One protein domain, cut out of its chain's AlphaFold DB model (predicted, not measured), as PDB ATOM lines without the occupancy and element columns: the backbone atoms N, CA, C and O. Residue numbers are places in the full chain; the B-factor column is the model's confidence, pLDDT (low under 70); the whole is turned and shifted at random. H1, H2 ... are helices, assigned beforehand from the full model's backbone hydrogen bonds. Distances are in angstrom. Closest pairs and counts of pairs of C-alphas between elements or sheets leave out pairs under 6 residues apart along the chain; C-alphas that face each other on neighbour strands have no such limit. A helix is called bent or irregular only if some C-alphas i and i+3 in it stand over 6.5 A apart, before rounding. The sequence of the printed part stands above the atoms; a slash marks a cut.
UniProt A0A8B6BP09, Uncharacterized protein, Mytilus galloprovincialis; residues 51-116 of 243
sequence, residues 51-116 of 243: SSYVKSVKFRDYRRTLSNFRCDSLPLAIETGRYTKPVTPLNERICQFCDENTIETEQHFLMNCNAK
ATOM      1  N   SER A  51     141.072 191.099 188.001       71.62
ATOM      2  CA  SER A  51     140.291 189.855 187.989       71.62
ATOM      3  C   SER A  51     138.795 190.154 187.933       71.62
ATOM      4  O   SER A  51     138.327 191.068 188.607       71.62
ATOM      5  N   SER A  52     138.046 189.358 187.170       77.31
ATOM      6  CA  SER A  52     136.593 189.506 186.999       77.31
ATOM      7  C   SER A  52     135.850 189.582 188.338       77.31
ATOM      8  O   SER A  52     134.987 190.444 188.503       77.31
ATOM      9  N   TYR A  53     136.267 188.785 189.333       72.44
ATOM     10  CA  TYR A  53     135.676 188.785 190.678       72.44
ATOM     11  C   TYR A  53     135.753 190.135 191.402       72.44
ATOM     12  O   TYR A  53     134.916 190.420 192.254       72.44
ATOM     13  N   VAL A  54     136.727 190.989 191.068       77.12
ATOM     14  CA  VAL A  54     136.851 192.329 191.664       77.12
ATOM     15  C   VAL A  54     135.653 193.196 191.279       77.12
ATOM     16  O   VAL A  54     135.205 194.006 192.087       77.12
ATOM     17  N   LYS A  55     135.116 192.995 190.070       82.00
ATOM     18  CA  LYS A  55     133.945 193.711 189.553       82.00
ATOM     19  C   LYS A  55     132.635 192.984 189.875       82.00
ATOM     20  O   LYS A  55     131.644 193.641 190.174       82.00
ATOM     21  N   SER A  56     132.617 191.650 189.817       82.19
ATOM     22  CA  SER A  56     131.377 190.868 189.939       82.19
ATOM     23  C   SER A  56     130.972 190.528 191.379       82.19
ATOM     24  O   SER A  56     129.782 190.377 191.652       82.19
ATOM     25  N   VAL A  57     131.912 190.442 192.327       83.06
ATOM     26  CA  VAL A  57     131.606 190.112 193.729       83.06
ATOM     27  C   VAL A  57     131.402 191.396 194.522       83.06
ATOM     28  O   VAL A  57     132.353 192.141 194.745       83.06
ATOM     29  N   LYS A  58     130.168 191.658 194.974       84.81
ATOM     30  CA  LYS A  58     129.787 192.925 195.631       84.81
ATOM     31  C   LYS A  58     130.276 193.052 197.080       84.81
ATOM     32  O   LYS A  58     130.641 194.151 197.498       84.81
ATOM     33  N   PHE A  59     130.357 191.946 197.822       83.94
ATOM     34  CA  PHE A  59     130.735 191.948 199.239       83.94
ATOM     35  C   PHE A  59     132.254 191.976 199.446       83.94
ATOM     36  O   PHE A  59     133.002 191.201 198.843       83.94
ATOM     37  N   ARG A  60     132.715 192.866 200.335       78.75
ATOM     38  CA  ARG A  60     134.142 193.080 200.624       78.75
ATOM     39  C   ARG A  60     134.824 191.824 201.170       78.75
ATOM     40  O   ARG A  60     135.915 191.500 200.707       78.75
ATOM     41  N   ASP A  61     134.188 191.115 202.095       68.12
ATOM     42  CA  ASP A  61     134.791 189.942 202.742       68.12
ATOM     43  C   ASP A  61     134.962 188.767 201.778       68.12
ATOM     44  O   ASP A  61     135.954 188.039 201.834       68.12
ATOM     45  N   TYR A  62     134.063 188.642 200.802       77.00
ATOM     46  CA  TYR A  62     134.174 187.630 199.754       77.00
ATOM     47  C   TYR A  62     135.295 187.975 198.777       77.00
ATOM     48  O   TYR A  62     136.099 187.110 198.436       77.00
ATOM     49  N   ARG A  63     135.440 189.256 198.402       78.94
ATOM     50  CA  ARG A  63     136.606 189.710 197.629       78.94
ATOM     51  C   ARG A  63     137.915 189.479 198.387       78.94
ATOM     52  O   ARG A  63     138.879 189.036 197.773       78.94
ATOM     53  N   ARG A  64     137.955 189.737 199.702       74.31
ATOM     54  CA  ARG A  64     139.128 189.468 200.555       74.31
ATOM     55  C   ARG A  64     139.480 187.983 200.555       74.31
ATOM     56  O   ARG A  64     140.636 187.636 200.357       74.31
ATOM     57  N   THR A  65     138.482 187.122 200.715       71.25
ATOM     58  CA  THR A  65     138.658 185.666 200.712       71.25
ATOM     59  C   THR A  65     139.189 185.168 199.366       71.25
ATOM     60  O   THR A  65     140.175 184.440 199.332       71.25
ATOM     61  N   LEU A  66     138.619 185.628 198.246       74.38
ATOM     62  CA  LEU A  66     139.114 185.305 196.900       74.38
ATOM     63  C   LEU A  66     140.537 185.825 196.649       74.38
ATOM     64  O   LEU A  66     141.328 185.167 195.980       74.38
ATOM     65  N   SER A  67     140.894 186.980 197.215       73.06
ATOM     66  CA  SER A  67     142.272 187.477 197.177       73.06
ATOM     67  C   SER A  67     143.230 186.639 198.034       73.06
ATOM     68  O   SER A  67     144.383 186.494 197.648       73.06
ATOM     69  N   ASN A  68     142.780 186.039 199.140       68.38
ATOM     70  CA  ASN A  68     143.603 185.102 199.914       68.38
ATOM     71  C   ASN A  68     143.859 183.798 199.142       68.38
ATOM     72  O   ASN A  68     144.994 183.337 199.110       68.38
ATOM     73  N   PHE A  69     142.842 183.262 198.446       68.06
ATOM     74  CA  PHE A  69     143.032 182.153 197.493       68.06
ATOM     75  C   PHE A  69     144.070 182.497 196.425       68.06
ATOM     76  O   PHE A  69     144.857 181.653 196.030       68.06
ATOM     77  N   ARG A  70     144.079 183.748 195.957       66.12
ATOM     78  CA  ARG A  70     145.024 184.215 194.939       66.12
ATOM     79  C   ARG A  70     146.467 184.319 195.445       66.12
ATOM     80  O   ARG A  70     147.385 184.237 194.635       66.12
ATOM     81  N   CYS A  71     146.661 184.585 196.731       64.75
ATOM     82  CA  CYS A  71     147.979 184.791 197.323       64.75
ATOM     83  C   CYS A  71     148.550 183.522 197.972       64.75
ATOM     84  O   CYS A  71     149.526 183.642 198.709       64.75
ATOM     85  N   ASP A  72     147.925 182.357 197.756       61.16
ATOM     86  CA  ASP A  72     148.276 181.082 198.395       61.16
ATOM     87  C   ASP A  72     148.413 181.232 199.932       61.16
ATOM     88  O   ASP A  72     149.248 180.610 200.582       61.16
ATOM     89  N   SER A  73     147.611 182.123 200.534       64.56
ATOM     90  CA  SER A  73     147.694 182.477 201.962       64.56
ATOM     91  C   SER A  73     146.680 181.736 202.827       64.56
ATOM     92  O   SER A  73     146.503 182.039 204.010       64.56
ATOM     93  N   LEU A  74     145.973 180.780 202.230       66.38
ATOM     94  CA  LEU A  74     145.014 179.948 202.930       66.38
ATOM     95  C   LEU A  74     145.700 178.725 203.528       66.38
ATOM     96  O   LEU A  74     146.637 178.190 202.939       66.38
ATOM     97  N   PRO A  75     145.213 178.239 204.678       74.12
ATOM     98  CA  PRO A  75     145.799 177.094 205.357       74.12
ATOM     99  C   PRO A  75     145.369 175.768 204.699       74.12
ATOM    100  O   PRO A  75     144.812 174.901 205.364       74.12
ATOM    101  N   LEU A  76     145.573 175.625 203.388       80.94
ATOM    102  CA  LEU A  76     145.348 174.377 202.654       80.94
ATOM    103  C   LEU A  76     146.508 173.407 202.914       80.94
ATOM    104  O   LEU A  76     147.635 173.850 203.157       80.94
ATOM    105  N   ALA A  77     146.282 172.092 202.846       85.25
ATOM    106  CA  ALA A  77     147.332 171.093 203.067       85.25
ATOM    107  C   ALA A  77     148.520 171.278 202.109       85.25
ATOM    108  O   ALA A  77     149.672 171.093 202.506       85.25
ATOM    109  N   ILE A  78     148.264 171.721 200.870       85.06
ATOM    110  CA  ILE A  78     149.314 172.001 199.884       85.06
ATOM    111  C   ILE A  78     150.284 173.111 200.319       85.06
ATOM    112  O   ILE A  78     151.475 173.046 199.983       85.06
ATOM    113  N   GLU A  79     149.791 174.077 201.101       78.62
ATOM    114  CA  GLU A  79     150.547 175.217 201.625       78.62
ATOM    115  C   GLU A  79     151.124 174.925 203.010       78.62
ATOM    116  O   GLU A  79     152.328 175.044 203.227       78.62
ATOM    117  N   THR A  80     150.293 174.467 203.945       82.19
ATOM    118  CA  THR A  80     150.698 174.194 205.334       82.19
ATOM    119  C   THR A  80     151.719 173.062 205.438       82.19
ATOM    120  O   THR A  80     152.681 173.186 206.198       82.19
ATOM    121  N   GLY A  81     151.604 172.020 204.606       81.56
ATOM    122  CA  GLY A  81     152.551 170.902 204.551       81.56
ATOM    123  C   GLY A  81     153.976 171.291 204.133       81.56
ATOM    124  O   GLY A  81     154.902 170.507 204.318       81.56
ATOM    125  N   ARG A  82     154.190 172.500 203.589       78.44
ATOM    126  CA  ARG A  82     155.530 173.043 203.276       78.44
ATOM    127  C   ARG A  82     156.304 173.447 204.534       78.44
ATOM    128  O   ARG A  82     157.526 173.545 204.482       78.44
ATOM    129  N   TYR A  83     155.591 173.716 205.628       80.88
ATOM    130  CA  TYR A  83     156.137 174.313 206.849       80.88
ATOM    131  C   TYR A  83     156.109 173.375 208.058       80.88
ATOM    132  O   TYR A  83     156.589 173.748 209.131       80.88
ATOM    133  N   THR A  84     155.559 172.169 207.912       82.31
ATOM    134  CA  THR A  84     155.607 171.147 208.958       82.31
ATOM    135  C   THR A  84     157.050 170.696 209.202       82.31
ATOM    136  O   THR A  84     157.931 170.838 208.350       82.31
ATOM    137  N   LYS A  85     157.311 170.160 210.397       86.06
ATOM    138  CA  LYS A  85     158.607 169.583 210.767       86.06
ATOM    139  C   LYS A  85     158.367 168.182 211.352       86.06
ATOM    140  O   LYS A  85     157.880 168.115 212.478       86.06
ATOM    141  N   PRO A  86     158.678 167.094 210.620       90.44
ATOM    142  CA  PRO A  86     159.231 167.066 209.258       90.44
ATOM    143  C   PRO A  86     158.257 167.617 208.198       90.44
ATOM    144  O   PRO A  86     157.044 167.655 208.410       90.44
ATOM    145  N   VAL A  87     158.800 168.074 207.063       88.12
ATOM    146  CA  VAL A  87     158.011 168.584 205.924       88.12
ATOM    147  C   VAL A  87     157.120 167.464 205.393       88.12
ATOM    148  O   VAL A  87     157.624 166.390 205.077       88.12
ATOM    149  N   THR A  88     155.819 167.717 205.261       84.94
ATOM    150  CA  THR A  88     154.865 166.740 204.729       84.94
ATOM    151  C   THR A  88     155.134 166.549 203.232       84.94
ATOM    152  O   THR A  88     155.101 167.541 202.480       84.94
ATOM    153  N   PRO A  89     155.398 165.316 202.767       91.56
ATOM    154  CA  PRO A  89     155.542 164.987 201.350       91.56
ATOM    155  C   PRO A  89     154.332 165.422 200.514       91.56
ATOM    156  O   PRO A  89     153.207 165.455 201.002       91.56
ATOM    157  N   LEU A  90     154.538 165.775 199.240       83.94
ATOM    158  CA  LEU A  90     153.477 166.319 198.375       83.94
ATOM    159  C   LEU A  90     152.269 165.375 198.247       83.94
ATOM    160  O   LEU A  90     151.130 165.828 198.304       83.94
ATOM    161  N   ASN A  91     152.532 164.079 198.107       88.25
ATOM    162  CA  ASN A  91     151.537 163.009 198.030       88.25
ATOM    163  C   ASN A  91     150.781 162.778 199.349       88.25
ATOM    164  O   ASN A  91     149.758 162.110 199.337       88.25
ATOM    165  N   GLU A  92     151.259 163.327 200.465       90.38
ATOM    166  CA  GLU A  92     150.615 163.234 201.782       90.38
ATOM    167  C   GLU A  92     149.851 164.514 202.152       90.38
ATOM    168  O   GLU A  92     149.133 164.552 203.150       90.38
ATOM    169  N   ARG A  93     149.930 165.570 201.330       90.88
ATOM    170  CA  ARG A  93     149.167 166.823 201.501       90.88
ATOM    171  C   ARG A  93     147.733 166.676 200.997       90.88
ATOM    172  O   ARG A  93     147.241 167.481 200.204       90.88
ATOM    173  N   ILE A  94     147.094 165.598 201.424       90.12
ATOM    174  CA  ILE A  94     145.770 165.185 200.987       90.12
ATOM    175  C   ILE A  94     144.711 166.089 201.609       90.12
ATOM    176  O   ILE A  94     144.813 166.493 202.771       90.12
ATOM    177  N   CYS A  95     143.682 166.388 200.822       84.81
ATOM    178  CA  CYS A  95     142.467 167.023 201.288       84.81
ATOM    179  C   CYS A  95     141.841 166.184 202.392       84.81
ATOM    180  O   CYS A  95     141.249 165.143 202.145       84.81
ATOM    181  N   GLN A  96     141.921 166.689 203.619       78.44
ATOM    182  CA  GLN A  96     141.311 166.061 204.793       78.44
ATOM    183  C   GLN A  96     139.775 166.189 204.799       78.44
ATOM    184  O   GLN A  96     139.128 165.866 205.791       78.44
ATOM    185  N   PHE A  97     139.186 166.740 203.734       69.50
ATOM    186  CA  PHE A  97     137.787 167.162 203.694       69.50
ATOM    187  C   PHE A  97     136.945 166.393 202.680       69.50
ATOM    188  O   PHE A  97     135.730 166.565 202.668       69.50
ATOM    189  N   CYS A  98     137.551 165.560 201.839       70.94
ATOM    190  CA  CYS A  98     136.828 164.668 200.942       70.94
ATOM    191  C   CYS A  98     137.557 163.331 200.835       70.94
ATOM    192  O   CYS A  98     138.778 163.275 200.958       70.94
ATOM    193  N   ASP A  99     136.821 162.282 200.491       77.44
ATOM    194  CA  ASP A  99     137.367 160.925 200.388       77.44
ATOM    195  C   ASP A  99     138.030 160.643 199.028       77.44
ATOM    196  O   ASP A  99     138.343 159.505 198.698       77.44
ATOM    197  N   GLU A 100     138.273 161.681 198.219       79.31
ATOM    198  CA  GLU A 100     138.885 161.548 196.890       79.31
ATOM    199  C   GLU A 100     140.381 161.201 196.954       79.31
ATOM    200  O   GLU A 100     140.987 160.926 195.923       79.31
ATOM    201  N   ASN A 101     140.986 161.227 198.151       83.88
ATOM    202  CA  ASN A 101     142.419 161.010 198.369       83.88
ATOM    203  C   ASN A 101     143.294 161.853 197.417       83.88
ATOM    204  O   ASN A 101     144.326 161.414 196.910       83.88
ATOM    205  N   THR A 102     142.843 163.078 197.138       88.00
ATOM    206  CA  THR A 102     143.522 164.032 196.262       88.00
ATOM    207  C   THR A 102     144.205 165.119 197.079       88.00
ATOM    208  O   THR A 102     143.804 165.445 198.195       88.00
ATOM    209  N   ILE A 103     145.262 165.705 196.525       89.06
ATOM    210  CA  ILE A 103     146.018 166.786 197.167       89.06
ATOM    211  C   ILE A 103     145.111 168.016 197.367       89.06
ATOM    212  O   ILE A 103     144.446 168.449 196.422       89.06
ATOM    213  N   GLU A 104     145.120 168.619 198.565       86.94
ATOM    214  CA  GLU A 104     144.306 169.807 198.892       86.94
ATOM    215  C   GLU A 104     144.847 171.069 198.207       86.94
ATOM    216  O   GLU A 104     145.484 171.918 198.826       86.94
ATOM    217  N   THR A 105     144.616 171.187 196.905       82.94
ATOM    218  CA  THR A 105     144.930 172.390 196.124       82.94
ATOM    219  C   THR A 105     143.799 173.414 196.196       82.94
ATOM    220  O   THR A 105     142.668 173.075 196.542       82.94
ATOM    221  N   GLU A 106     144.055 174.664 195.803       75.88
ATOM    222  CA  GLU A 106     143.005 175.681 195.663       75.88
ATOM    223  C   GLU A 106     141.956 175.244 194.641       75.88
ATOM    224  O   GLU A 106     140.771 175.457 194.863       75.88
ATOM    225  N   GLN A 107     142.371 174.618 193.534       76.19
ATOM    226  CA  GLN A 107     141.459 174.101 192.513       76.19
ATOM    227  C   GLN A 107     140.594 172.974 193.074       76.19
ATOM    228  O   GLN A 107     139.378 172.997 192.892       76.19
ATOM    229  N   HIS A 108     141.202 172.023 193.787       79.38
ATOM    230  CA  HIS A 108     140.449 170.975 194.458       79.38
ATOM    231  C   HIS A 108     139.466 171.600 195.457       79.38
ATOM    232  O   HIS A 108     138.263 171.416 195.311       79.38
ATOM    233  N   PHE A 109     139.932 172.451 196.375       77.00
ATOM    234  CA  PHE A 109     139.080 173.158 197.331       77.00
ATOM    235  C   PHE A 109     137.959 173.961 196.649       77.00
ATOM    236  O   PHE A 109     136.841 174.005 197.154       77.00
ATOM    237  N   LEU A 110     138.230 174.622 195.517       72.25
ATOM    238  CA  LEU A 110     137.291 175.519 194.846       72.25
ATOM    239  C   LEU A 110     136.337 174.834 193.865       72.25
ATOM    240  O   LEU A 110     135.255 175.362 193.637       72.25
ATOM    241  N   MET A 111     136.691 173.718 193.258       71.25
ATOM    242  CA  MET A 111     135.905 173.197 192.134       71.25
ATOM    243  C   MET A 111     135.520 171.737 192.306       71.25
ATOM    244  O   MET A 111     134.470 171.343 191.811       71.25
ATOM    245  N   ASN A 112     136.327 170.960 193.030       72.81
ATOM    246  CA  ASN A 112     136.214 169.502 193.021       72.81
ATOM    247  C   ASN A 112     135.856 168.938 194.402       72.81
ATOM    248  O   ASN A 112     135.225 167.898 194.501       72.81
ATOM    249  N   CYS A 113     136.197 169.645 195.481       69.44
ATOM    250  CA  CYS A 113     135.903 169.230 196.840       69.44
ATOM    251  C   CYS A 113     134.395 169.332 197.093       69.44
ATOM    252  O   CYS A 113     133.872 170.400 197.423       69.44
ATOM    253  N   ASN A 114     133.689 168.208 196.981       60.47
ATOM    254  CA  ASN A 114     132.242 168.122 197.214       60.47
ATOM    255  C   ASN A 114     131.827 168.478 198.657       60.47
ATOM    256  O   ASN A 114     130.665 168.788 198.920       60.47
ATOM    257  N   ALA A 115     132.780 168.568 199.593       59.84
ATOM    258  CA  ALA A 115     132.551 169.135 200.919       59.84
ATOM    259  C   ALA A 115     132.393 170.670 200.927       59.84
ATOM    260  O   ALA A 115     132.204 171.256 201.993       59.84
ATOM    261  N   LYS A 116     132.426 171.348 199.771       54.59
ATOM    262  CA  LYS A 116     132.336 172.814 199.654       54.59
ATOM    263  C   LYS A 116     131.088 173.452 200.253       54.59
ATOM    264  O   LYS A 116     131.163 174.579 200.736       54.59
TER     265      LYS A 116
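AT A GLANCE: This is residues 51 to 116 of the 243 residues of an uncharacterized protein of Mytilus galloprovincialis (UniProt A0A8B6BP09). What does the model look like at first sight? It is a loose, elongated hook: the helices H1 and H2 make one end of the long axis, the chain runs on past the short H3 to the far end around Pro 86, and then a long link folds back to H4, whose first residue comes near Phe 69 of H2. What is it made of? The printed part has 66 residues with four named helices, in the order H1, H2, H3, H4, and no named strand; its class is all helix, though 27 of the 66 residues, under half, are in named elements. How large is it? It is loose, with a radius of gyration of the C-alphas of 13.5 A and spans of 40 by 25 by 16 A.

HOW THE PARTS SIT: Which helices come first, and do they meet? H1, residues 52 to 56, and H2, residues 60 to 70, only just touch, with 3 pairs of C-alphas within 8 A; the closest C-alphas are those of Val 54 and Arg 63, 6.5 A apart. How do the later helices stand? H3, residues 77 to 80, is apart from H1 and from H2. H4, residues 106 to 112, is close to H2 but not clearly touching, the closest C-alphas being those of Phe 69 and Glu 106, 6.7 A apart, and their lines are about perpendicular at 78 degrees. H4 is apart from H1, and it is only just apart from H3, the closest C-alphas being 8.4 A apart. What do the backbone N and O atoms show? In H1, H2 and H4 every O i to N i+4 pair is within hydrogen-bond range. H3, with 4 residues, is too short for such a pair, and its 1 pair of O i and N i+3 is not within range.

IN THESE COORDINATES: Where does the first helix begin? C-alpha 52 of H1 is at (136.593, 189.506, 186.999), and H1 is 6.1 A long from first to last C-alpha. How long are the others? H2 is 15.1 A, H3 5.1 A and H4 9.6 A. Where does the last helix end? C-alpha 112 of H4 is at (136.214, 169.502, 193.021). H4 is neither bent nor irregular, but only just: C-alphas 109 and 112 are 6.3 A apart.

THE WHOLE: How far does it reach? The two C-alphas farthest apart are those of Lys 55 and Pro 86, at 41.7 A. Which links are long? H1 to H2 is a tight link, H2 to H3 a short one, and H3 to H4 a long one, residues 81 to 105; the printed part has no cut. Where is confidence low? The mean pLDDT of the printed part is 77.6, and residues 61, 68 to 74, 97 and 113 to 116 are under 70.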